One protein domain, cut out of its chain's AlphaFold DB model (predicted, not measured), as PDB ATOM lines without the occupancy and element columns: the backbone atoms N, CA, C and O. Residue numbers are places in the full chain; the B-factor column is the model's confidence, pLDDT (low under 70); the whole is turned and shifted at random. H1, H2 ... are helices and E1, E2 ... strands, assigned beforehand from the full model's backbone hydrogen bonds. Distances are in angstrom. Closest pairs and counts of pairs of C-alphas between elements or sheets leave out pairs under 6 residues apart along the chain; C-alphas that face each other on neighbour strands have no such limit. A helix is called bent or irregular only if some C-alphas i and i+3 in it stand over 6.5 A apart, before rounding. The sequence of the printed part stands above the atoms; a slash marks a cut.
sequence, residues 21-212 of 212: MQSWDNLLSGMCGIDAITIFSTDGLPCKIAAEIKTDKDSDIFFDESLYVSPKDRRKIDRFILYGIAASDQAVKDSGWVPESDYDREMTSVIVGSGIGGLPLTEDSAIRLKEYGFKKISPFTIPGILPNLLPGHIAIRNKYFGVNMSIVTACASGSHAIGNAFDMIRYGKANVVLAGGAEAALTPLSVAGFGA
ATOM      1  N   MET A  21     268.724 221.775 168.010       96.75
ATOM      2  CA  MET A  21     267.568 221.177 167.328       96.75
ATOM      3  C   MET A  21     267.899 220.818 165.882       96.75
ATOM      4  O   MET A  21     267.692 219.684 165.468       96.75
ATOM      5  N   GLN A  22     268.505 221.751 165.146       97.06
ATOM      6  CA  GLN A  22     268.899 221.514 163.760       97.06
ATOM      7  C   GLN A  22     269.906 220.362 163.646       97.06
ATOM      8  O   GLN A  22     269.750 219.495 162.792       97.06
ATOM      9  N   SER A  23     270.920 220.324 164.519       97.75
ATOM     10  CA  SER A  23     271.897 219.230 164.530       97.75
ATOM     11  C   SER A  23     271.219 217.893 164.831       97.75
ATOM     12  O   SER A  23     271.520 216.897 164.184       97.75
ATOM     13  N   TRP A  24     270.297 217.862 165.796       98.00
ATOM     14  CA  TRP A  24     269.588 216.646 166.187       98.00
ATOM     15  C   TRP A  24     268.699 216.098 165.067       98.00
ATOM     16  O   TRP A  24     268.815 214.923 164.717       98.00
ATOM     17  N   ASP A  25     267.877 216.949 164.455       98.19
ATOM     18  CA  ASP A  25     266.981 216.553 163.366       98.19
ATOM     19  C   ASP A  25     267.776 216.050 162.150       98.19
ATOM     20  O   ASP A  25     267.464 215.004 161.574       98.19
ATOM     21  N   ASN A  26     268.871 216.735 161.811       98.31
ATOM     22  CA  ASN A  26     269.739 216.338 160.707       98.31
ATOM     23  C   ASN A  26     270.451 215.006 160.982       98.31
ATOM     24  O   ASN A  26     270.506 214.158 160.088       98.31
ATOM     25  N   LEU A  27     270.913 214.765 162.215       97.25
ATOM     26  CA  LEU A  27     271.468 213.469 162.616       97.25
ATOM     27  C   LEU A  27     270.436 212.341 162.486       97.25
ATOM     28  O   LEU A  27     270.754 211.291 161.930       97.25
ATOM     29  N   LEU A  28     269.196 212.556 162.942       98.25
ATOM     30  CA  LEU A  28     268.119 211.565 162.826       98.25
ATOM     31  C   LEU A  28     267.724 211.286 161.370       98.25
ATOM     32  O   LEU A  28     267.349 210.161 161.044       98.25
ATOM     33  N   SER A  29     267.836 212.284 160.493       98.12
ATOM     34  CA  SER A  29     267.590 212.129 159.053       98.12
ATOM     35  C   SER A  29     268.730 211.433 158.293       98.12
ATOM     36  O   SER A  29     268.580 211.124 157.112       98.12
ATOM     37  N   GLY A  30     269.868 211.177 158.949       97.88
ATOM     38  CA  GLY A  30     271.048 210.584 158.320       97.88
ATOM     39  C   GLY A  30     271.870 211.568 157.482       97.88
ATOM     40  O   GLY A  30     272.587 211.139 156.576       97.88
ATOM     41  N   MET A  31     271.786 212.875 157.759       97.94
ATOM     42  CA  MET A  31     272.612 213.877 157.085       97.94
ATOM     43  C   MET A  31     274.102 213.600 157.328       97.94
ATOM     44  O   MET A  31     274.551 213.449 158.464       97.94
ATOM     45  N   CYS A  32     274.886 213.590 156.249       97.44
ATOM     46  CA  CYS A  32     276.340 213.516 156.315       97.44
ATOM     47  C   CYS A  32     276.935 214.927 156.229       97.44
ATOM     48  O   CYS A  32     276.750 215.610 155.228       97.44
ATOM     49  N   GLY A  33     277.668 215.351 157.260       96.75
ATOM     50  CA  GLY A  33     278.374 216.640 157.268       96.75
ATOM     51  C   GLY A  33     279.777 216.601 156.650       96.75
ATOM     52  O   GLY A  33     280.469 217.614 156.679       96.75
ATOM     53  N   ILE A  34     280.229 215.441 156.157       98.19
ATOM     54  CA  ILE A  34     281.552 215.274 155.541       98.19
ATOM     55  C   ILE A  34     281.481 215.697 154.076       98.19
ATOM     56  O   ILE A  34     280.645 215.198 153.327       98.19
ATOM     57  N   ASP A  35     282.404 216.562 153.669       97.44
ATOM     58  CA  ASP A  35     282.528 217.068 152.304       97.44
ATOM     59  C   ASP A  35     284.004 217.358 151.974       97.44
ATOM     60  O   ASP A  35     284.887 217.173 152.818       97.44
ATOM     61  N   ALA A  36     284.293 217.803 150.751       97.94
ATOM     62  CA  ALA A  36     285.596 218.342 150.388       97.94
ATOM     63  C   ALA A  36     285.984 219.504 151.316       97.94
ATOM     64  O   ALA A  36     285.156 220.352 151.649       97.94
ATOM     65  N   ILE A  37     287.256 219.555 151.717       98.00
ATOM     66  CA  ILE A  37     287.786 220.682 152.492       98.00
ATOM     67  C   ILE A  37     287.772 221.932 151.611       98.00
ATOM     68  O   ILE A  37     288.314 221.920 150.503       98.00
ATOM     69  N   THR A  38     287.196 223.014 152.127       96.19
ATOM     70  CA  THR A  38     287.079 224.298 151.421       96.19
ATOM     71  C   THR A  38     287.833 225.432 152.108       96.19
ATOM     72  O   THR A  38     288.188 226.417 151.461       96.19
ATOM     73  N   ILE A  39     288.140 225.297 153.404       94.94
ATOM     74  CA  ILE A  39     288.752 226.381 154.189       94.94
ATOM     75  C   ILE A  39     290.251 226.608 153.907       94.94
ATOM     76  O   ILE A  39     290.809 227.607 154.361       94.94
ATOM     77  N   PHE A  40     290.913 225.703 153.178       96.12
ATOM     78  CA  PHE A  40     292.289 225.841 152.681       96.12
ATOM     79  C   PHE A  40     292.551 224.915 151.478       96.12
ATOM     80  O   PHE A  40     291.800 223.969 151.246       96.12
ATOM     81  N   SER A  41     293.638 225.155 150.727       96.62
ATOM     82  CA  SER A  41     294.064 224.239 149.653       96.62
ATOM     83  C   SER A  41     294.567 222.911 150.221       96.62
ATOM     84  O   SER A  41     295.394 222.887 151.131       96.62
ATOM     85  N   THR A  42     294.101 221.807 149.637       97.56
ATOM     86  CA  THR A  42     294.499 220.440 150.011       97.56
ATOM     87  C   THR A  42     295.621 219.873 149.140       97.56
ATOM     88  O   THR A  42     295.906 218.673 149.191       97.56
ATOM     89  N   ASP A  43     296.264 220.709 148.320       96.56
ATOM     90  CA  ASP A  43     297.339 220.277 147.427       96.56
ATOM     91  C   ASP A  43     298.497 219.659 148.218       96.56
ATOM     92  O   ASP A  43     299.073 220.273 149.114       96.56
ATOM     93  N   GLY A  44     298.837 218.410 147.888       94.94
ATOM     94  CA  GLY A  44     299.890 217.658 148.572       94.94
ATOM     95  C   GLY A  44     299.511 217.098 149.950       94.94
ATOM     96  O   GLY A  44     300.366 216.487 150.585       94.94
ATOM     97  N   LEU A  45     298.262 217.257 150.410       97.19
ATOM     98  CA  LEU A  45     297.792 216.666 151.667       97.19
ATOM     99  C   LEU A  45     297.260 215.232 151.475       97.19
ATOM    100  O   LEU A  45     296.650 214.933 150.442       97.19
ATOM    101  N   PRO A  46     297.440 214.343 152.474       94.94
ATOM    102  CA  PRO A  46     297.007 212.943 152.395       94.94
ATOM    103  C   PRO A  46     295.481 212.772 152.459       94.94
ATOM    104  O   PRO A  46     294.954 211.774 151.973       94.94
ATOM    105  N   CYS A  47     294.760 213.744 153.025       97.25
ATOM    106  CA  CYS A  47     293.301 213.757 153.112       97.25
ATOM    107  C   CYS A  47     292.737 215.061 152.532       97.25
ATOM    108  O   CYS A  47     293.317 216.132 152.709       97.25
ATOM    109  N   LYS A  48     291.595 214.959 151.840       97.75
ATOM    110  CA  LYS A  48     290.940 216.074 151.132       97.75
ATOM    111  C   LYS A  48     289.492 216.319 151.556       97.75
ATOM    112  O   LYS A  48     288.822 217.160 150.964       97.75
ATOM    113  N   ILE A  49     289.010 215.576 152.547       98.06
ATOM    114  CA  ILE A  49     287.641 215.659 153.057       98.06
ATOM    115  C   ILE A  49     287.653 215.948 154.556       98.06
ATOM    116  O   ILE A  49     288.556 215.511 155.271       98.06
ATOM    117  N   ALA A  50     286.653 216.679 155.032       98.06
ATOM    118  CA  ALA A  50     286.439 216.959 156.445       98.06
ATOM    119  C   ALA A  50     284.970 217.298 156.710       98.06
ATOM    120  O   ALA A  50     284.182 217.492 155.790       98.06
ATOM    121  N   ALA A  51     284.610 217.389 157.988       97.75
ATOM    122  CA  ALA A  51     283.312 217.888 158.411       97.75
ATOM    123  C   ALA A  51     283.471 219.330 158.919       97.75
ATOM    124  O   ALA A  51     283.905 219.561 160.048       97.75
ATOM    125  N   GLU A  52     283.177 220.301 158.057       97.88
ATOM    126  CA  GLU A  52     283.318 221.733 158.344       97.88
ATOM    127  C   GLU A  52     282.025 222.314 158.931       97.88
ATOM    128  O   GLU A  52     280.934 222.044 158.431       97.88
ATOM    129  N   ILE A  53     282.138 223.174 159.949       97.94
ATOM    130  CA  ILE A  53     281.022 224.049 160.341       97.94
ATOM    131  C   ILE A  53     280.782 225.035 159.195       97.94
ATOM    132  O   ILE A  53     281.692 225.771 158.807       97.94
ATOM    133  N   LYS A  54     279.563 225.048 158.650       96.62
ATOM    134  CA  LYS A  54     279.218 225.864 157.484       96.62
ATOM    135  C   LYS A  54     279.024 227.323 157.892       96.62
ATOM    136  O   LYS A  54     278.091 227.654 158.613       96.62
ATOM    137  N   THR A  55     279.898 228.202 157.413       94.25
ATOM    138  CA  THR A  55     279.832 229.661 157.631       94.25
ATOM    139  C   THR A  55     279.456 230.432 156.362       94.25
ATOM    140  O   THR A  55     279.506 231.662 156.340       94.25
ATOM    141  N   ASP A  56     279.058 229.716 155.310       92.19
ATOM    142  CA  ASP A  56     278.469 230.292 154.105       92.19
ATOM    143  C   ASP A  56     276.987 230.607 154.348       92.19
ATOM    144  O   ASP A  56     276.244 229.759 154.844       92.19
ATOM    145  N   LYS A  57     276.566 231.823 153.985       92.06
ATOM    146  CA  LYS A  57     275.190 232.309 154.155       92.06
ATOM    147  C   LYS A  57     274.178 231.550 153.307       92.06
ATOM    148  O   LYS A  57     273.006 231.544 153.665       92.06
ATOM    149  N   ASP A  58     274.629 230.931 152.221       92.75
ATOM    150  CA  ASP A  58     273.765 230.170 151.319       92.75
ATOM    151  C   ASP A  58     273.530 228.728 151.816       92.75
ATOM    152  O   ASP A  58     272.797 227.963 151.194       92.75
ATOM    153  N   SER A  59     274.132 228.335 152.947       92.94
ATOM    154  CA  SER A  59     273.932 227.018 153.555       92.94
ATOM    155  C   SER A  59     272.682 226.969 154.440       92.94
ATOM    156  O   SER A  59     272.519 227.789 155.342       92.94
ATOM    157  N   ASP A  60     271.868 225.920 154.296       92.25
ATOM    158  CA  ASP A  60     270.712 225.660 155.175       92.25
ATOM    159  C   ASP A  60     271.097 225.464 156.656       92.25
ATOM    160  O   ASP A  60     270.268 225.596 157.558       92.25
ATOM    161  N   ILE A  61     272.369 225.159 156.923       95.44
ATOM    162  CA  ILE A  61     272.949 224.968 158.259       95.44
ATOM    163  C   ILE A  61     273.961 226.073 158.611       95.44
ATOM    164  O   ILE A  61     274.904 225.840 159.367       95.44
ATOM    165  N   PHE A  62     273.773 227.273 158.050       96.94
ATOM    166  CA  PHE A  62     274.642 228.431 158.250       96.94
ATOM    167  C   PHE A  62     274.827 228.798 159.732       96.94
ATOM    168  O   PHE A  62     273.881 229.109 160.459       96.94
ATOM    169  N   PHE A  63     276.087 228.831 160.162       97.88
ATOM    170  CA  PHE A  63     276.517 229.341 161.453       97.88
ATOM    171  C   PHE A  63     276.875 230.831 161.364       97.88
ATOM    172  O   PHE A  63     277.974 231.206 160.944       97.88
ATOM    173  N   ASP A  64     275.952 231.691 161.806       96.75
ATOM    174  CA  ASP A  64     276.189 233.134 161.884       96.75
ATOM    175  C   ASP A  64     277.034 233.508 163.109       96.75
ATOM    176  O   ASP A  64     276.541 233.761 164.212       96.75
ATOM    177  N   GLU A  65     278.342 233.609 162.891       96.25
ATOM    178  CA  GLU A  65     279.308 234.020 163.909       96.25
ATOM    179  C   GLU A  65     278.993 235.386 164.549       96.25
ATOM    180  O   GLU A  65     279.394 235.654 165.688       96.25
ATOM    181  N   SER A  66     278.308 236.278 163.820       95.50
ATOM    182  CA  SER A  66     278.044 237.649 164.265       95.50
ATOM    183  C   SER A  66     277.038 237.732 165.414       95.50
ATOM    184  O   SER A  66     277.060 238.715 166.157       95.50
ATOM    185  N   LEU A  67     276.233 236.683 165.612       96.19
ATOM    186  CA  LEU A  67     275.288 236.573 166.723       96.19
ATOM    187  C   LEU A  67     275.981 236.371 168.077       96.19
ATOM    188  O   LEU A  67     275.397 236.673 169.116       96.19
ATOM    189  N   TYR A  68     277.224 235.884 168.078       97.06
ATOM    190  CA  TYR A  68     277.908 235.441 169.295       97.06
ATOM    191  C   TYR A  68     279.079 236.343 169.682       97.06
ATOM    192  O   TYR A  68     279.255 236.685 170.861       97.06
ATOM    193  N   VAL A  69     279.887 236.747 168.696       96.69
ATOM    194  CA  VAL A  69     281.107 237.526 168.926       96.69
ATOM    195  C   VAL A  69     281.242 238.648 167.899       96.69
ATOM    196  O   VAL A  69     281.176 238.445 166.681       96.69
ATOM    197  N   SER A  70     281.503 239.860 168.399       96.50
ATOM    198  CA  SER A  70     281.695 241.041 167.558       96.50
ATOM    199  C   SER A  70     282.851 240.832 166.562       96.50
ATOM    200  O   SER A  70     283.844 240.181 166.899       96.50
ATOM    201  N   PRO A  71     282.811 241.426 165.352       95.44
ATOM    202  CA  PRO A  71     283.926 241.337 164.405       95.44
ATOM    203  C   PRO A  71     285.274 241.800 164.988       95.44
ATOM    204  O   PRO A  71     286.329 241.302 164.600       95.44
ATOM    205  N   LYS A  72     285.247 242.750 165.933       95.50
ATOM    206  CA  LYS A  72     286.440 243.255 166.626       95.50
ATOM    207  C   LYS A  72     287.043 242.206 167.559       95.50
ATOM    208  O   LYS A  72     288.266 242.119 167.649       95.50
ATOM    209  N   ASP A  73     286.207 241.445 168.257       95.75
ATOM    210  CA  ASP A  73     286.659 240.446 169.226       95.75
ATOM    211  C   ASP A  73     286.978 239.104 168.571       95.75
ATOM    212  O   ASP A  73     287.916 238.446 169.006       95.75
ATOM    213  N   ARG A  74     286.322 238.759 167.452       95.31
ATOM    214  CA  ARG A  74     286.674 237.580 166.639       95.31
ATOM    215  C   ARG A  74     288.130 237.586 166.178       95.31
ATOM    216  O   ARG A  74     288.753 236.542 166.114       95.31
ATOM    217  N   ARG A  75     288.719 238.761 165.935       93.88
ATOM    218  CA  ARG A  75     290.145 238.898 165.570       93.88
ATOM    219  C   ARG A  75     291.123 238.608 166.717       93.88
ATOM    220  O   ARG A  75     292.331 238.655 166.500       93.88
ATOM    221  N   LYS A  76     290.627 238.410 167.939       96.19
ATOM    222  CA  LYS A  76     291.438 238.212 169.151       96.19
ATOM    223  C   LYS A  76     291.383 236.779 169.677       96.19
ATOM    224  O   LYS A  76     292.084 236.482 170.637       96.19
ATOM    225  N   ILE A  77     290.533 235.938 169.099       97.69
ATOM    226  CA  ILE A  77     290.279 234.571 169.549       97.69
ATOM    227  C   ILE A  77     290.402 233.614 168.370       97.69
ATOM    228  O   ILE A  77     290.171 234.003 167.227       97.69
ATOM    229  N   ASP A  78     290.743 232.363 168.648       98.12
ATOM    230  CA  ASP A  78     290.633 231.306 167.651       98.12
ATOM    231  C   ASP A  78     289.175 230.806 167.513       98.12
ATOM    232  O   ASP A  78     288.324 231.025 168.385       98.12
ATOM    233  N   ARG A  79     288.880 230.120 166.402       96.75
ATOM    234  CA  ARG A  79     287.561 229.564 166.075       96.75
ATOM    235  C   ARG A  79     287.033 228.605 167.142       96.75
ATOM    236  O   ARG A  79     285.829 228.611 167.384       96.75
ATOM    237  N   PHE A  80     287.884 227.839 167.834       98.56
ATOM    238  CA  PHE A  80     287.394 226.922 168.878       98.56
ATOM    239  C   PHE A  80     286.722 227.680 170.038       98.56
ATOM    240  O   PHE A  80     285.718 227.219 170.582       98.56
ATOM    241  N   ILE A  81     287.228 228.876 170.378       98.62
ATOM    242  CA  ILE A  81     286.628 229.741 171.402       98.62
ATOM    243  C   ILE A  81     285.268 230.242 170.919       98.62
ATOM    244  O   ILE A  81     284.303 230.221 171.678       98.62
ATOM    245  N   LEU A  82     285.173 230.667 169.656       98.38
ATOM    246  CA  LEU A  82     283.918 231.122 169.057       98.38
ATOM    247  C   LEU A  82     282.842 230.027 169.083       98.38
ATOM    248  O   LEU A  82     281.734 230.282 169.552       98.38
ATOM    249  N   TYR A  83     283.167 228.815 168.625       98.56
ATOM    250  CA  TYR A  83     282.226 227.692 168.635       98.56
ATOM    251  C   TYR A  83     281.803 227.326 170.057       98.56
ATOM    252  O   TYR A  83     280.616 227.136 170.319       98.56
ATOM    253  N   GLY A  84     282.754 227.306 170.994       98.56
ATOM    254  CA  GLY A  84     282.463 227.041 172.396       98.56
ATOM    255  C   GLY A  84     281.581 228.113 173.041       98.56
ATOM    256  O   GLY A  84     280.658 227.759 173.770       98.56
ATOM    257  N   ILE A  85     281.791 229.403 172.748       98.62
ATOM    258  CA  ILE A  85     280.903 230.491 173.194       98.62
ATOM    259  C   ILE A  85     279.496 230.290 172.631       98.62
ATOM    260  O   ILE A  85     278.529 230.372 173.379       98.62
ATOM    261  N   ALA A  86     279.373 229.995 171.337       98.56
ATOM    262  CA  ALA A  86     278.071 229.828 170.706       98.56
ATOM    263  C   ALA A  86     277.279 228.648 171.283       98.56
ATOM    264  O   ALA A  86     276.110 228.806 171.633       98.56
ATOM    265  N   ALA A  87     277.922 227.490 171.449       98.75
ATOM    266  CA  ALA A  87     277.310 226.333 172.100       98.75
ATOM    267  C   ALA A  87     276.957 226.629 173.570       98.75
ATOM    268  O   ALA A  87     275.892 226.246 174.044       98.75
ATOM    269  N   SER A  88     277.801 227.375 174.283       98.62
ATOM    270  CA  SER A  88     277.535 227.783 175.668       98.62
ATOM    271  C   SER A  88     276.316 228.693 175.783       98.62
ATOM    272  O   SER A  88     275.453 228.453 176.623       98.62
ATOM    273  N   ASP A  89     276.212 229.702 174.916       98.31
ATOM    274  CA  ASP A  89     275.081 230.632 174.889       98.31
ATOM    275  C   ASP A  89     273.769 229.887 174.564       98.31
ATOM    276  O   ASP A  89     272.730 230.181 175.158       98.31
ATOM    277  N   GLN A  90     273.808 228.885 173.673       98.50
ATOM    278  CA  GLN A  90     272.660 228.008 173.406       98.50
ATOM    279  C   GLN A  90     272.258 227.196 174.644       98.50
ATOM    280  O   GLN A  90     271.085 227.204 175.004       98.50
ATOM    281  N   ALA A  91     273.214 226.556 175.324       98.75
ATOM    282  CA  ALA A  91     272.942 225.720 176.494       98.75
ATOM    283  C   ALA A  91     272.382 226.516 177.682       98.75
ATOM    284  O   ALA A  91     271.429 226.077 178.322       98.75
ATOM    285  N   VAL A  92     272.937 227.704 177.957       98.38
ATOM    286  CA  VAL A  92     272.445 228.598 179.020       98.38
ATOM    287  C   VAL A  92     271.036 229.098 178.702       98.38
ATOM    288  O   VAL A  92     270.180 229.159 179.586       98.38
ATOM    289  N   LYS A  93     270.774 229.435 177.432       98.06
ATOM    290  CA  LYS A  93     269.441 229.851 176.987       98.06
ATOM    291  C   LYS A  93     268.423 228.718 177.122       98.06
ATOM    292  O   LYS A  93     267.324 228.970 177.606       98.06
ATOM    293  N   ASP A  94     268.784 227.507 176.709       98.69
ATOM    294  CA  ASP A  94     267.935 226.313 176.789       98.69
ATOM    295  C   ASP A  94     267.601 225.953 178.245       98.69
ATOM    296  O   ASP A  94     266.455 225.658 178.568       98.69
ATOM    297  N   SER A  95     268.570 226.095 179.160       98.44
ATOM    298  CA  SER A  95     268.343 225.821 180.583       98.44
ATOM    299  C   SER A  95     267.553 226.902 181.320       98.44
ATOM    300  O   SER A  95     267.131 226.672 182.453       98.44
ATOM    301  N   GLY A  96     267.439 228.105 180.749       98.12
ATOM    302  CA  GLY A  96     266.867 229.274 181.420       98.12
ATOM    303  C   GLY A  96     267.631 229.715 182.677       98.12
ATOM    304  O   GLY A  96     267.053 230.385 183.530       98.12
ATOM    305  N   TRP A  97     268.907 229.332 182.830       98.06
ATOM    306  CA  TRP A  97     269.664 229.628 184.050       98.06
ATOM    307  C   TRP A  97     270.098 231.091 184.081       98.06
ATOM    308  O   TRP A  97     270.871 231.546 183.234       98.06
ATOM    309  N   VAL A  98     269.647 231.816 185.102       96.88
ATOM    310  CA  VAL A  98     270.051 233.195 185.374       96.88
ATOM    311  C   VAL A  98     270.412 233.287 186.858       96.88
ATOM    312  O   VAL A  98     269.534 233.077 187.689       96.88
ATOM    313  N   PRO A  99     271.674 233.580 187.225       96.19
ATOM    314  CA  PRO A  99     272.048 233.719 188.629       96.19
ATOM    315  C   PRO A  99     271.390 234.967 189.234       96.19
ATOM    316  O   PRO A  99     271.560 236.074 188.709       96.19
ATOM    317  N   GLU A 100     270.675 234.795 190.346       97.12
ATOM    318  CA  GLU A 100     269.906 235.857 191.012       97.12
ATOM    319  C   GLU A 100     270.688 236.524 192.155       97.12
ATOM    320  O   GLU A 100     270.379 237.646 192.558       97.12
ATOM    321  N   SER A 101     271.747 235.875 192.639       98.06
ATOM    322  CA  SER A 101     272.607 236.348 193.727       98.06
ATOM    323  C   SER A 101     274.096 236.135 193.437       98.06
ATOM    324  O   SER A 101     274.470 235.367 192.549       98.06
ATOM    325  N   ASP A 102     274.975 236.790 194.203       98.06
ATOM    326  CA  ASP A 102     276.421 236.529 194.127       98.06
ATOM    327  C   ASP A 102     276.752 235.083 194.516       98.06
ATOM    328  O   ASP A 102     277.599 234.458 193.882       98.06
ATOM    329  N   TYR A 103     276.001 234.509 195.460       98.25
ATOM    330  CA  TYR A 103     276.113 233.096 195.809       98.25
ATOM    331  C   TYR A 103     275.813 232.182 194.612       98.25
ATOM    332  O   TYR A 103     276.562 231.242 194.358       98.25
ATOM    333  N   ASP A 104     274.777 232.472 193.817       98.25
ATOM    334  CA  ASP A 104     274.488 231.688 192.605       98.25
ATOM    335  C   ASP A 104     275.629 231.778 191.591       98.25
ATOM    336  O   ASP A 104     275.958 230.787 190.934       98.25
ATOM    337  N   ARG A 105     276.267 232.949 191.473       98.44
ATOM    338  CA  ARG A 105     277.434 233.141 190.599       98.44
ATOM    339  C   ARG A 105     278.624 232.323 191.082       98.44
ATOM    340  O   ARG A 105     279.256 231.661 190.263       98.44
ATOM    341  N   GLU A 106     278.916 232.348 192.377       98.56
ATOM    342  CA  GLU A 106     279.988 231.572 193.017       98.56
ATOM    343  C   GLU A 106     279.733 230.060 192.941       98.56
ATOM    344  O   GLU A 106     280.664 229.273 192.791       98.56
ATOM    345  N   MET A 107     278.464 229.647 192.958       98.38
ATOM    346  CA  MET A 107     278.053 228.250 192.813       98.38
ATOM    347  C   MET A 107     277.819 227.820 191.358       98.38
ATOM    348  O   MET A 107     277.452 226.663 191.122       98.38
ATOM    349  N   THR A 108     278.068 228.708 190.388       98.75
ATOM    350  CA  THR A 108     278.060 228.392 188.958       98.75
ATOM    351  C   THR A 108     279.490 228.281 188.439       98.75
ATOM    352  O   THR A 108     280.235 229.258 188.412       98.75
ATOM    353  N   SER A 109     279.877 227.081 188.010       98.75
ATOM    354  CA  SER A 109     281.214 226.783 187.478       98.75
ATOM    355  C   SER A 109     281.196 226.588 185.959       98.75
ATOM    356  O   SER A 109     280.153 226.328 185.360       98.75
ATOM    357  N   VAL A 110     282.366 226.681 185.330       98.81
ATOM    358  CA  VAL A 110     282.568 226.440 183.897       98.81
ATOM    359  C   VAL A 110     283.738 225.479 183.713       98.81
ATOM    360  O   VAL A 110     284.878 225.800 184.052       98.81
ATOM    361  N   ILE A 111     283.457 224.301 183.155       98.69
ATOM    362  CA  ILE A 111     284.449 223.253 182.902       98.69
ATOM    363  C   ILE A 111     284.305 222.785 181.461       98.69
ATOM    364  O   ILE A 111     283.486 221.923 181.159       98.69
ATOM    365  N   VAL A 112     285.104 223.335 180.554       98.62
ATOM    366  CA  VAL A 112     285.041 222.983 179.126       98.62
ATOM    367  C   VAL A 112     286.415 222.638 178.580       98.62
ATOM    368  O   VAL A 112     287.409 223.316 178.844       98.62
ATOM    369  N   GLY A 113     286.471 221.547 177.824       98.12
ATOM    370  CA  GLY A 113     287.699 221.033 177.238       98.12
ATOM    371  C   GLY A 113     287.926 221.477 175.796       98.12
ATOM    372  O   GLY A 113     286.992 221.757 175.050       98.12
ATOM    373  N   SER A 114     289.188 221.469 175.389       98.50
ATOM    374  CA  SER A 114     289.602 221.460 173.985       98.50
ATOM    375  C   SER A 114     290.738 220.448 173.854       98.50
ATOM    376  O   SER A 114     291.465 220.218 174.823       98.50
ATOM    377  N   GLY A 115     290.835 219.737 172.734       97.56
ATOM    378  CA  GLY A 115     291.882 218.736 172.537       97.56
ATOM    379  C   GLY A 115     293.219 219.408 172.252       97.56
ATOM    380  O   GLY A 115     294.217 219.102 172.900       97.56
ATOM    381  N   ILE A 116     293.206 220.342 171.304       96.94
ATOM    382  CA  ILE A 116     294.388 221.045 170.803       96.94
ATOM    383  C   ILE A 116     294.307 222.546 171.118       96.94
ATOM    384  O   ILE A 116     295.325 223.154 171.452       96.94
ATOM    385  N   GLY A 117     293.114 223.146 171.078       96.50
ATOM    386  CA  GLY A 117     292.927 224.586 171.259       96.50
ATOM    387  C   GLY A 117     293.064 225.348 169.945       96.50
ATOM    388  O   GLY A 117     292.613 224.894 168.894       96.50
ATOM    389  N   GLY A 118     293.674 226.535 169.984       97.44
ATOM    390  CA  GLY A 118     293.706 227.436 168.828       97.44
ATOM    391  C   GLY A 118     294.776 227.095 167.801       97.44
ATOM    392  O   GLY A 118     295.690 227.890 167.572       97.44
ATOM    393  N   LEU A 119     294.684 225.911 167.197       97.56
ATOM    394  CA  LEU A 119     295.639 225.449 166.194       97.56
ATOM    395  C   LEU A 119     295.684 226.344 164.934       97.56
ATOM    396  O   LEU A 119     296.794 226.707 164.540       97.56
ATOM    397  N   PRO A 120     294.551 226.788 164.344       96.56
ATOM    398  CA  PRO A 120     294.575 227.685 163.186       96.56
ATOM    399  C   PRO A 120     295.364 228.977 163.438       96.56
ATOM    400  O   PRO A 120     296.243 229.338 162.656       96.56
ATOM    401  N   LEU A 121     295.092 229.658 164.556       97.00
ATOM    402  CA  LEU A 121     295.810 230.874 164.932       97.00
ATOM    403  C   LEU A 121     297.274 230.592 165.307       97.00
ATOM    404  O   LEU A 121     298.136 231.438 165.060       97.00
ATOM    405  N   THR A 122     297.576 229.420 165.872       97.62
ATOM    406  CA  THR A 122     298.956 228.995 166.167       97.62
ATOM    407  C   THR A 122     299.775 228.864 164.884       97.62
ATOM    408  O   THR A 122     300.878 229.407 164.812       97.62
ATOM    409  N   GLU A 123     299.235 228.204 163.858       97.00
ATOM    410  CA  GLU A 123     299.896 228.037 162.559       97.00
ATOM    411  C   GLU A 123     300.138 229.368 161.851       97.00
ATOM    412  O   GLU A 123     301.277 229.661 161.480       97.00
ATOM    413  N   ASP A 124     299.101 230.203 161.726       95.94
ATOM    414  CA  ASP A 124     299.235 231.537 161.129       95.94
ATOM    415  C   ASP A 124     300.287 232.365 161.877       95.94
ATOM    416  O   ASP A 124     301.191 232.950 161.276       95.94
ATOM    417  N   SER A 125     300.249 232.349 163.210       97.00
ATOM    418  CA  SER A 125     301.200 233.103 164.028       97.00
ATOM    419  C   SER A 125     302.634 232.597 163.881       97.00
ATOM    420  O   SER A 125     303.561 233.408 163.845       97.00
ATOM    421  N   ALA A 126     302.840 231.283 163.762       97.75
ATOM    422  CA  ALA A 126     304.159 230.699 163.542       97.75
ATOM    423  C   ALA A 126     304.738 231.103 162.175       97.75
ATOM    424  O   ALA A 126     305.902 231.507 162.094       97.75
ATOM    425  N   ILE A 127     303.920 231.069 161.115       97.19
ATOM    426  CA  ILE A 127     304.310 231.528 159.773       97.19
ATOM    427  C   ILE A 127     304.654 233.017 159.813       97.19
ATOM    428  O   ILE A 127     305.744 233.416 159.401       97.19
ATOM    429  N   ARG A 128     303.786 233.846 160.402       97.19
ATOM    430  CA  ARG A 128     304.012 235.292 160.520       97.19
ATOM    431  C   ARG A 128     305.267 235.631 161.317       97.19
ATOM    432  O   ARG A 128     305.972 236.576 160.962       97.19
ATOM    433  N   LEU A 129     305.555 234.878 162.380       98.19
ATOM    434  CA  LEU A 129     306.765 235.054 163.182       98.19
ATOM    435  C   LEU A 129     308.010 234.788 162.337       98.19
ATOM    436  O   LEU A 129     308.956 235.574 162.387       98.19
ATOM    437  N   LYS A 130     307.993 233.703 161.555       98.19
ATOM    438  CA  LYS A 130     309.096 233.313 160.675       98.19
ATOM    439  C   LYS A 130     309.312 234.317 159.541       98.19
ATOM    440  O   LYS A 130     310.452 234.685 159.281       98.19
ATOM    441  N   GLU A 131     308.245 234.753 158.877       98.31
ATOM    442  CA  GLU A 131     308.332 235.618 157.692       98.31
ATOM    443  C   GLU A 131     308.578 237.089 158.034       98.31
ATOM    444  O   GLU A 131     309.308 237.778 157.322       98.31
ATOM    445  N   TYR A 132     307.987 237.587 159.124       97.75
ATOM    446  CA  TYR A 132     307.949 239.025 159.405       97.75
ATOM    447  C   TYR A 132     308.483 239.423 160.788       97.75
ATOM    448  O   TYR A 132     308.521 240.615 161.116       97.75
ATOM    449  N   GLY A 133     308.904 238.456 161.605       97.69
ATOM    450  CA  GLY A 133     309.460 238.687 162.934       97.69
ATOM    451  C   GLY A 133     308.429 239.071 164.003       97.69
ATOM    452  O   GLY A 133     307.252 239.328 163.743       97.69
ATOM    453  N   PHE A 134     308.893 239.150 165.255       96.88
ATOM    454  CA  PHE A 134     308.028 239.262 166.441       96.88
ATOM    455  C   PHE A 134     307.107 240.495 166.451       96.88
ATOM    456  O   PHE A 134     306.009 240.443 166.997       96.88
ATOM    457  N   LYS A 135     307.513 241.605 165.815       97.50
ATOM    458  CA  LYS A 135     306.721 242.848 165.760       97.50
ATOM    459  C   LYS A 135     305.399 242.695 164.998       97.50
ATOM    460  O   LYS A 135     304.554 243.581 165.087       97.50
ATOM    461  N   LYS A 136     305.225 241.623 164.214       96.19
ATOM    462  CA  LYS A 136     303.981 241.330 163.479       96.19
ATOM    463  C   LYS A 136     303.050 240.353 164.193       96.19
ATOM    464  O   LYS A 136     301.990 240.041 163.643       96.19
ATOM    465  N   ILE A 137     303.420 239.911 165.392       97.38
ATOM    466  CA  ILE A 137     302.598 239.039 166.226       97.38
ATOM    467  C   ILE A 137     301.612 239.876 167.032       97.38
ATOM    468  O   ILE A 137     301.972 240.874 167.657       97.38
ATOM    469  N   SER A 138     300.345 239.469 166.991       95.75
ATOM    470  CA  SER A 138     299.281 240.120 167.748       95.75
ATOM    471  C   SER A 138     299.497 239.906 169.250       95.75
ATOM    472  O   SER A 138     299.789 238.777 169.655       95.75
ATOM    473  N   PRO A 139     299.268 240.917 170.110       96.81
ATOM    474  CA  PRO A 139     299.267 240.717 171.560       96.81
ATOM    475  C   PRO A 139     298.157 239.755 172.023       96.81
ATOM    476  O   PRO A 139     298.218 239.234 173.131       96.81
ATOM    477  N   PHE A 140     297.160 239.488 171.171       97.19
ATOM    478  CA  PHE A 140     296.079 238.540 171.440       97.19
ATOM    479  C   PHE A 140     296.394 237.108 171.000       97.19
ATOM    480  O   PHE A 140     295.561 236.238 171.198       97.19
ATOM    481  N   THR A 141     297.580 236.839 170.445       96.94
ATOM    482  CA  THR A 141     297.941 235.492 169.972       96.94
ATOM    483  C   THR A 141     297.847 234.462 171.096       96.94
ATOM    484  O   THR A 141     297.092 233.508 170.984       96.94
ATOM    485  N   ILE A 142     298.548 234.682 172.215       97.75
ATOM    486  CA  ILE A 142     298.542 233.732 173.340       97.75
ATOM    487  C   ILE A 142     297.147 233.621 173.986       97.75
ATOM    488  O   ILE A 142     296.656 232.500 174.118       97.75
ATOM    489  N   PRO A 143     296.443 234.726 174.319       97.06
ATOM    490  CA  PRO A 143     295.057 234.636 174.785       97.06
ATOM    491  C   PRO A 143     294.099 233.953 173.798       97.06
ATOM    492  O   PRO A 143     293.120 233.347 174.214       97.06
ATOM    493  N   GLY A 144     294.357 234.046 172.496       97.00
ATOM    494  CA  GLY A 144     293.486 233.473 171.477       97.00
ATOM    495  C   GLY A 144     293.639 231.964 171.295       97.00
ATOM    496  O   GLY A 144     292.696 231.341 170.813       97.00
ATOM    497  N   ILE A 145     294.784 231.375 171.671       97.62
ATOM    498  CA  ILE A 145     295.090 229.957 171.394       97.62
ATOM    499  C   ILE A 145     294.968 229.022 172.597       97.62
ATOM    500  O   ILE A 145     294.785 227.820 172.419       97.62
ATOM    501  N   LEU A 146     295.094 229.546 173.817       98.25
ATOM    502  CA  LEU A 146     295.151 228.731 175.027       98.25
ATOM    503  C   LEU A 146     293.787 228.067 175.330       98.25
ATOM    504  O   LEU A 146     292.796 228.784 175.491       98.25
ATOM    505  N   PRO A 147     293.704 226.728 175.498       98.06
ATOM    506  CA  PRO A 147     292.442 226.023 175.760       98.06
ATOM    507  C   PRO A 147     291.630 226.572 176.941       98.06
ATOM    508  O   PRO A 147     290.405 226.671 176.874       98.06
ATOM    509  N   ASN A 148     292.306 226.996 178.014       97.88
ATOM    510  CA  ASN A 148     291.669 227.539 179.214       97.88
ATOM    511  C   ASN A 148     291.045 228.930 179.030       97.88
ATOM    512  O   ASN A 148     290.377 229.416 179.940       97.88
ATOM    513  N   LEU A 149     291.206 229.567 177.870       98.12
ATOM    514  CA  LEU A 149     290.575 230.856 177.600       98.12
ATOM    515  C   LEU A 149     289.121 230.688 177.158       98.12
ATOM    516  O   LEU A 149     288.323 231.583 177.418       98.12
ATOM    517  N   LEU A 150     288.729 229.533 176.610       98.50
ATOM    518  CA  LEU A 150     287.321 229.230 176.351       98.50
ATOM    519  C   LEU A 150     286.450 229.294 177.630       98.50
ATOM    520  O   LEU A 150     285.530 230.118 177.662       98.50
ATOM    521  N   PRO A 151     286.721 228.521 178.706       98.56
ATOM    522  CA  PRO A 151     285.948 228.643 179.943       98.56
ATOM    523  C   PRO A 151     286.073 230.044 180.559       98.56
ATOM    524  O   PRO A 151     285.110 230.549 181.137       98.56
ATOM    525  N   GLY A 152     287.214 230.724 180.392       98.44
ATOM    526  CA  GLY A 152     287.400 232.123 180.792       98.44
ATOM    527  C   GLY A 152     286.421 233.082 180.106       98.44
ATOM    528  O   GLY A 152     285.736 233.857 180.774       98.44
ATOM    529  N   HIS A 153     286.297 233.001 178.780       98.44
ATOM    530  CA  HIS A 153     285.365 233.821 178.005       98.44
ATOM    531  C   HIS A 153     283.911 233.583 178.415       98.44
ATOM    532  O   HIS A 153     283.165 234.545 178.602       98.44
ATOM    533  N   ILE A 154     283.518 232.322 178.591       98.44
ATOM    534  CA  ILE A 154     282.165 231.955 179.024       98.44
ATOM    535  C   ILE A 154     281.858 232.545 180.405       98.44
ATOM    536  O   ILE A 154     280.808 233.165 180.591       98.44
ATOM    537  N   ALA A 155     282.770 232.382 181.366       98.38
ATOM    538  CA  ALA A 155     282.574 232.870 182.726       98.38
ATOM    539  C   ALA A 155     282.481 234.399 182.785       98.38
ATOM    540  O   ALA A 155     281.606 234.923 183.469       98.38
ATOM    541  N   ILE A 156     283.316 235.121 182.026       97.88
ATOM    542  CA  ILE A 156     283.263 236.590 181.949       97.88
ATOM    543  C   ILE A 156     281.921 237.059 181.381       97.88
ATOM    544  O   ILE A 156     281.305 237.968 181.937       97.88
ATOM    545  N   ARG A 157     281.449 236.438 180.290       95.56
ATOM    546  CA  ARG A 157     280.186 236.810 179.629       95.56
ATOM    547  C   ARG A 157     278.982 236.641 180.550       95.56
ATOM    548  O   ARG A 157     278.124 237.515 180.594       95.56
ATOM    549  N   ASN A 158     278.948 235.541 181.298       96.50
ATOM    550  CA  ASN A 158     277.808 235.183 182.138       96.50
ATOM    551  C   ASN A 158     277.971 235.593 183.612       96.50
ATOM    552  O   ASN A 158     277.042 235.427 184.405       96.50
ATOM    553  N   LYS A 159     279.130 236.165 183.975       97.69
ATOM    554  CA  LYS A 159     279.517 236.511 185.352       97.69
ATOM    555  C   LYS A 159     279.352 235.312 186.296       97.69
ATOM    556  O   LYS A 159     278.658 235.401 187.310       97.69
ATOM    557  N   TYR A 160     279.957 234.193 185.910       98.50
ATOM    558  CA  TYR A 160     280.082 232.989 186.728       98.50
ATOM    559  C   TYR A 160     281.411 233.036 187.479       98.50
ATOM    560  O   TYR A 160     282.453 233.291 186.873       98.50
ATOM    561  N   PHE A 161     281.367 232.831 188.792       98.38
ATOM    562  CA  PHE A 161     282.497 233.027 189.706       98.38
ATOM    563  C   PHE A 161     282.934 231.738 190.409       98.38
ATOM    564  O   PHE A 161     283.875 231.771 191.199       98.38
ATOM    565  N   GLY A 162     282.282 230.612 190.115       98.44
ATOM    566  CA  GLY A 162     282.725 229.300 190.564       98.44
ATOM    567  C   GLY A 162     284.003 228.828 189.869       98.44
ATOM    568  O   GLY A 162     284.754 229.597 189.265       98.44
ATOM    569  N   VAL A 163     284.258 227.520 189.934       98.31
ATOM    570  CA  VAL A 163     285.458 226.923 189.334       98.31
ATOM    571  C   VAL A 163     285.479 227.187 187.831       98.31
ATOM    572  O   VAL A 163     284.525 226.885 187.120       98.31
ATOM    573  N   ASN A 164     286.599 227.716 187.348       98.38
ATOM    574  CA  ASN A 164     286.870 227.926 185.934       98.38
ATOM    575  C   ASN A 164     288.065 227.063 185.528       98.38
ATOM    576  O   ASN A 164     289.180 227.279 186.006       98.38
ATOM    577  N   MET A 165     287.827 226.050 184.696       97.50
ATOM    578  CA  MET A 165     288.843 225.058 184.353       97.50
ATOM    579  C   MET A 165     288.675 224.560 182.919       97.50
ATOM    580  O   MET A 165     287.563 224.462 182.404       97.50
ATOM    581  N   SER A 166     289.790 224.185 182.293       98.25
ATOM    582  CA  SER A 166     289.777 223.414 181.054       98.25
ATOM    583  C   SER A 166     290.424 222.054 181.248       98.25
ATOM    584  O   SER A 166     291.450 221.941 181.918       98.25
ATOM    585  N   ILE A 167     289.807 221.029 180.660       98.06
ATOM    586  CA  ILE A 167     290.316 219.660 180.641       98.06
ATOM    587  C   ILE A 167     290.858 219.365 179.246       98.06
ATOM    588  O   ILE A 167     290.130 219.462 178.259       98.06
ATOM    589  N   VAL A 168     292.135 218.994 179.176       98.38
ATOM    590  CA  VAL A 168     292.840 218.708 177.922       98.38
ATOM    591  C   VAL A 168     293.337 217.268 177.961       98.38
ATOM    592  O   VAL A 168     294.344 216.951 178.586       98.38
ATOM    593  N   THR A 169     292.582 216.378 177.324       98.31
ATOM    594  CA  THR A 169     292.828 214.927 177.266       98.31
ATOM    595  C   THR A 169     292.528 214.380 175.865       98.31
ATOM    596  O   THR A 169     291.893 213.339 175.706       98.31
ATOM    597  N   ALA A 170     292.959 215.119 174.836       97.81
ATOM    598  CA  ALA A 170     292.715 214.808 173.426       97.81
ATOM    599  C   ALA A 170     291.216 214.567 173.132       97.81
ATOM    600  O   ALA A 170     290.370 215.361 173.543       97.81
ATOM    601  N   CYS A 171     290.867 213.474 172.448       97.81
ATOM    602  CA  CYS A 171     289.489 213.141 172.069       97.81
ATOM    603  C   CYS A 171     288.529 213.034 173.267       97.81
ATOM    604  O   CYS A 171     287.326 213.215 173.108       97.81
ATOM    605  N   ALA A 172     289.050 212.762 174.468       98.50
ATOM    606  CA  ALA A 172     288.250 212.631 175.679       98.50
ATOM    607  C   ALA A 172     288.015 213.964 176.412       98.50
ATOM    608  O   ALA A 172     287.273 213.974 177.393       98.50
ATOM    609  N   SER A 173     288.596 215.090 175.960       98.62
ATOM    610  CA  SER A 173     288.517 216.398 176.642       98.62
ATOM    611  C   SER A 173     287.093 216.796 177.034       98.62
ATOM    612  O   SER A 173     286.855 217.135 178.191       98.62
ATOM    613  N   GLY A 174     286.137 216.715 176.100       98.44
ATOM    614  CA  GLY A 174     284.740 217.067 176.371       98.44
ATOM    615  C   GLY A 174     284.069 216.117 177.368       98.44
ATOM    616  O   GLY A 174     283.435 216.561 178.323       98.44
ATOM    617  N   SER A 175     284.258 214.805 177.200       98.69
ATOM    618  CA  SER A 175     283.679 213.793 178.093       98.69
ATOM    619  C   SER A 175     284.256 213.866 179.507       98.69
ATOM    620  O   SER A 175     283.509 213.790 180.480       98.69
ATOM    621  N   HIS A 176     285.567 214.071 179.649       98.75
ATOM    622  CA  HIS A 176     286.196 214.257 180.955       98.75
ATOM    623  C   HIS A 176     285.793 215.579 181.610       98.75
ATOM    624  O   HIS A 176     285.629 215.613 182.829       98.75
ATOM    625  N   ALA A 177     285.584 216.649 180.839       98.75
ATOM    626  CA  ALA A 177     285.038 217.899 181.362       98.75
ATOM    627  C   ALA A 177     283.630 217.699 181.951       98.75
ATOM    628  O   ALA A 177     283.380 218.102 183.088       98.75
ATOM    629  N   ILE A 178     282.748 216.986 181.239       98.81
ATOM    630  CA  ILE A 178     281.411 216.616 181.735       98.81
ATOM    631  C   ILE A 178     281.503 215.718 182.979       98.81
ATOM    632  O   ILE A 178     280.781 215.940 183.947       98.81
ATOM    633  N   GLY A 179     282.414 214.741 183.002       98.62
ATOM    634  CA  GLY A 179     282.638 213.883 184.172       98.62
ATOM    635  C   GLY A 179     283.101 214.660 185.413       98.62
ATOM    636  O   GLY A 179     282.561 214.469 186.501       98.62
ATOM    637  N   ASN A 180     284.034 215.603 185.247       98.25
ATOM    638  CA  ASN A 180     284.483 216.480 186.336       98.25
ATOM    639  C   ASN A 180     283.347 217.385 186.840       98.25
ATOM    640  O   ASN A 180     283.192 217.573 188.046       98.25
ATOM    641  N   ALA A 181     282.528 217.916 185.929       98.50
ATOM    642  CA  ALA A 181     281.356 218.719 186.268       98.50
ATOM    643  C   ALA A 181     280.313 217.919 187.059       98.50
ATOM    644  O   ALA A 181     279.798 218.394 188.075       98.50
ATOM    645  N   PHE A 182     280.051 216.683 186.634       98.62
ATOM    646  CA  PHE A 182     279.188 215.750 187.346       98.62
ATOM    647  C   PHE A 182     279.668 215.529 188.785       98.62
ATOM    648  O   PHE A 182     278.880 215.691 189.718       98.62
ATOM    649  N   ASP A 183     280.954 215.231 188.979       98.25
ATOM    650  CA  ASP A 183     281.523 215.030 190.313       98.25
ATOM    651  C   ASP A 183     281.437 216.298 191.169       98.25
ATOM    652  O   ASP A 183     281.086 216.229 192.348       98.25
ATOM    653  N   MET A 184     281.679 217.476 190.589       97.75
ATOM    654  CA  MET A 184     281.544 218.745 191.305       97.75
ATOM    655  C   MET A 184     280.138 218.961 191.874       97.75
ATOM    656  O   MET A 184     280.015 219.289 193.057       97.75
ATOM    657  N   ILE A 185     279.090 218.734 191.079       98.56
ATOM    658  CA  ILE A 185     277.702 218.864 191.554       98.56
ATOM    659  C   ILE A 185     277.391 217.764 192.571       98.56
ATOM    660  O   ILE A 185     276.846 218.030 193.646       98.56
ATOM    661  N   ARG A 186     277.793 216.523 192.272       98.38
ATOM    662  CA  ARG A 186     277.539 215.345 193.108       98.38
ATOM    663  C   ARG A 186     278.138 215.469 194.512       98.38
ATOM    664  O   ARG A 186     277.510 215.015 195.472       98.38
ATOM    665  N   TYR A 187     279.308 216.098 194.635       98.06
ATOM    666  CA  TYR A 187     279.982 216.387 195.907       98.06
ATOM    667  C   TYR A 187     279.595 217.739 196.533       98.06
ATOM    668  O   TYR A 187     280.155 218.099 197.566       98.06
ATOM    669  N   GLY A 188     278.659 218.489 195.941       97.31
ATOM    670  CA  GLY A 188     278.185 219.770 196.477       97.31
ATOM    671  C   GLY A 188     279.189 220.921 196.361       97.31
ATOM    672  O   GLY A 188     279.107 221.875 197.126       97.31
ATOM    673  N   LYS A 189     280.146 220.835 195.427       97.75
ATOM    674  CA  LYS A 189     281.134 221.896 195.149       97.75
ATOM    675  C   LYS A 189     280.617 222.971 194.189       97.75
ATOM    676  O   LYS A 189     281.233 224.023 194.082       97.75
ATOM    677  N   ALA A 190     279.535 222.690 193.469       98.25
ATOM    678  CA  ALA A 190     278.818 223.626 192.611       98.25
ATOM    679  C   ALA A 190     277.337 223.231 192.557       98.25
ATOM    680  O   ALA A 190     277.009 222.054 192.712       98.25
ATOM    681  N   ASN A 191     276.461 224.202 192.304       98.31
ATOM    682  CA  ASN A 191     275.036 223.956 192.067       98.31
ATOM    683  C   ASN A 191     274.753 223.836 190.569       98.31
ATOM    684  O   ASN A 191     273.922 223.031 190.154       98.31
ATOM    685  N   VAL A 192     275.483 224.609 189.763       98.75
ATOM    686  CA  VAL A 192     275.388 224.619 188.304       98.75
ATOM    687  C   VAL A 192     276.791 224.530 187.725       98.75
ATOM    688  O   VAL A 192     277.722 225.179 188.203       98.75
ATOM    689  N   VAL A 193     276.963 223.716 186.687       98.81
ATOM    690  CA  VAL A 193     278.214 223.660 185.935       98.81
ATOM    691  C   VAL A 193     277.891 223.667 184.453       98.81
ATOM    692  O   VAL A 193     277.187 222.782 183.973       98.81
ATOM    693  N   LEU A 194     278.431 224.642 183.726       98.75
ATOM    694  CA  LEU A 194     278.459 224.573 182.274       98.75
ATOM    695  C   LEU A 194     279.631 223.686 181.848       98.75
ATOM    696  O   LEU A 194     280.781 223.997 182.171       98.75
ATOM    697  N   ALA A 195     279.343 222.595 181.138       98.75
ATOM    698  CA  ALA A 195     280.352 221.612 180.768       98.75
ATOM    699  C   ALA A 195     280.226 221.093 179.337       98.75
ATOM    700  O   ALA A 195     279.137 221.055 178.773       98.75
ATOM    701  N   GLY A 196     281.354 220.678 178.759       98.62
ATOM    702  CA  GLY A 196     281.425 220.186 177.384       98.62
ATOM    703  C   GLY A 196     282.810 220.374 176.773       98.62
ATOM    704  O   GLY A 196     283.822 220.337 177.473       98.62
ATOM    705  N   GLY A 197     282.868 220.610 175.465       98.50
ATOM    706  CA  GLY A 197     284.115 220.962 174.796       98.50
ATOM    707  C   GLY A 197     283.909 221.601 173.430       98.50
ATOM    708  O   GLY A 197     282.808 221.574 172.887       98.50
ATOM    709  N   ALA A 198     284.977 222.184 172.893       98.62
ATOM    710  CA  ALA A 198     284.995 222.773 171.560       98.62
ATOM    711  C   ALA A 198     286.364 222.594 170.899       98.62
ATOM    712  O   ALA A 198     287.402 222.582 171.566       98.62
ATOM    713  N   GLU A 199     286.357 222.473 169.575       98.38
ATOM    714  CA  GLU A 199     287.561 222.267 168.780       98.38
ATOM    715  C   GLU A 199     287.429 222.952 167.417       98.38
ATOM    716  O   GLU A 199     286.328 223.062 166.876       98.38
ATOM    717  N   ALA A 200     288.551 223.416 166.866       97.19
ATOM    718  CA  ALA A 200     288.613 223.988 165.518       97.19
ATOM    719  C   ALA A 200     289.930 223.644 164.805       97.19
ATOM    720  O   ALA A 200     290.473 224.441 164.041       97.19
ATOM    721  N   ALA A 201     290.443 222.439 165.043       95.81
ATOM    722  CA  ALA A 201     291.751 221.987 164.580       95.81
ATOM    723  C   ALA A 201     291.787 221.495 163.118       95.81
ATOM    724  O   ALA A 201     292.650 220.693 162.766       95.81
ATOM    725  N   LEU A 202     290.863 221.938 162.256       97.31
ATOM    726  CA  LEU A 202     290.948 221.651 160.823       97.31
ATOM    727  C   LEU A 202     291.903 222.654 160.169       97.31
ATOM    728  O   LEU A 202     291.544 223.808 159.910       97.31
ATOM    729  N   THR A 203     293.128 222.197 159.934       97.31
ATOM    730  CA  THR A 203     294.238 222.977 159.382       97.31
ATOM    731  C   THR A 203     295.147 222.094 158.517       97.31
ATOM    732  O   THR A 203     295.120 220.866 158.675       97.31
ATOM    733  N   PRO A 204     295.991 222.669 157.638       97.06
ATOM    734  CA  PRO A 204     296.959 221.888 156.872       97.06
ATOM    735  C   PRO A 204     297.906 221.068 157.756       97.06
ATOM    736  O   PRO A 204     298.147 219.900 157.455       97.06
ATOM    737  N   LEU A 205     298.411 221.634 158.863       96.00
ATOM    738  CA  LEU A 205     299.303 220.910 159.777       96.00
ATOM    739  C   LEU A 205     298.594 219.740 160.461       96.00
ATOM    740  O   LEU A 205     299.189 218.678 160.596       96.00
ATOM    741  N   SER A 206     297.341 219.921 160.882       96.06
ATOM    742  CA  SER A 206     296.545 218.853 161.493       96.06
ATOM    743  C   SER A 206     296.321 217.711 160.504       96.06
ATOM    744  O   SER A 206     296.626 216.559 160.803       96.06
ATOM    745  N   VAL A 207     295.887 218.033 159.281       97.38
ATOM    746  CA  VAL A 207     295.662 217.032 158.228       97.38
ATOM    747  C   VAL A 207     296.955 216.298 157.871       97.38
ATOM    748  O   VAL A 207     296.948 215.074 157.754       97.38
ATOM    749  N   ALA A 208     298.066 217.020 157.719       96.12
ATOM    750  CA  ALA A 208     299.363 216.414 157.439       96.12
ATOM    751  C   ALA A 208     299.861 215.560 158.615       96.12
ATOM    752  O   ALA A 208     300.348 214.460 158.399       96.12
ATOM    753  N   GLY A 209     299.726 216.048 159.849       95.00
ATOM    754  CA  GLY A 209     300.240 215.389 161.049       95.00
ATOM    755  C   GLY A 209     299.478 214.123 161.432       95.00
ATOM    756  O   GLY A 209     300.099 213.154 161.854       95.00
ATOM    757  N   PHE A 210     298.152 214.104 161.268       93.06
ATOM    758  CA  PHE A 210     297.335 212.912 161.526       93.06
ATOM    759  C   PHE A 210     297.303 211.928 160.353       93.06
ATOM    760  O   PHE A 210     296.964 210.764 160.554       93.06
ATOM    761  N   GLY A 211     297.606 212.391 159.137       87.19
ATOM    762  CA  GLY A 211     297.628 211.563 157.931       87.19
ATOM    763  C   GLY A 211     299.012 211.053 157.516       87.19
ATOM    764  O   GLY A 211     299.102 210.445 156.450       87.19
ATOM    765  N   ALA A 212     300.061 211.351 158.293       74.12
ATOM    766  CA  ALA A 212     301.438 210.904 158.057       74.12
ATOM    767  C   ALA A 212     301.673 209.434 158.438       74.12
ATOM    768  O   ALA A 212     300.988 208.929 159.357       74.12
TER     769      ALA A 212
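What this domain is: This is residues 21 to 212 of the 212 residues of the protein "Ketoacyl_synth_N domain-containing protein" of Biomphalaria glabrata (UniProt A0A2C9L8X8). The core is a narrow slab: two parallel strands, E3 and E4, lie side by side, with the long helix H8 packed on one face and H3 and H7 together over the other. H5, with the short H6 beside it, lies past the end of E3, while H1 and the small antiparallel hairpin of E1 and E2 stay off from this core. The printed part has 192 residues with nine named helices and four named strands, in the order H1 E1 E2 H2 H3 H4 E3 H5 H6 H7 H8 E4 H9; the class is mostly helix. Each pair of strands is a sheet of two, E1 - E2 antiparallel and E3 = E4 parallel. The whole is compact, with a radius of gyration of the C-alphas of 18.0 A, and spans 54 by 48 by 31 A.

How they stand to each other: H1, residues 21 to 28, touches no helix. E1, residues 34 to 36, and E2, residues 49 to 51, form an antiparallel hairpin at 137 degrees, with N 35 and O 50 within hydrogen-bond range at 2.9 A. H2, residues 71 to 74, is close to but not clearly touching H3, residues 79 to 95; their closest C-alphas, those of Arg 74 and Leu 82, are 7.4 A apart. H4, residues 102 to 106, touches no helix. E3, residues 108 to 113, and E4, residues 192 to 197, are parallel at 11 degrees; N 109 and O 192 are within hydrogen-bond range at 2.9 A, and so are N 194 and O 109 at 2.9 A. The closest C-alphas of H3 and E4, those of Gly 84 and Gly 197, are 6.7 A apart. H5, residues 119 to 132, touches H6, residues 141 to 145, with its residues 119 to 125 alone; the closest C-alphas, those of Leu 121 and Ile 145, are 6.6 A apart. H7, residues 149 to 158, touches H3 and runs the same way at a tilt of 37 degrees, only just steep; their closest C-alphas, those of Ile 81 and Leu 150, are 5.0 A apart. The C-alphas of Val 110 in E3 and Pro 151 in H7, the closest of the two, are 5.6 A apart. H8, residues 170 to 186, has its closest C-alpha pair with E4 at Gly 174 and Gly 197, 4.2 A. E3, H5 H6 H7 H8 and E4 form a strand-helix-strand unit, two parallel neighbour strands with helices between them in the chain. H9, residues 204 to 210, is close to but not clearly touching H5, with the C-alphas of Glu 123 and Leu 205 closest at 7.7 A. Every O i to N i+4 pair is within hydrogen-bond range in H1, H3, H4, H5, H6, H7 and H9, and 11 of 13 are in H8; H2 is too short for such a pair.

Where its parts are: H1 begins at C-alpha 21, (267.568, 221.177, 167.328). H3 is 24.4 A long from first to last C-alpha, H5 19.5 A and H7 14.2 A. E3 is 16.9 A long, from C-alpha 108 at (278.060, 228.392, 188.958), and E4 is 16.5 A. H8, 24.9 A long, is irregular: C-alphas 171 and 174 are 7.5 A apart. H9 ends at C-alpha 210, (297.335, 212.912, 161.526).

The domain as a whole: The two C-alphas farthest apart, those of Gly 44 and Ser 101, are 56.0 A apart. The printed part has no cut. The links E1 to E2, E2 to H2 and H7 to H8 are long. The mean pLDDT of the printed part is 97.3, and no printed residue is under 70.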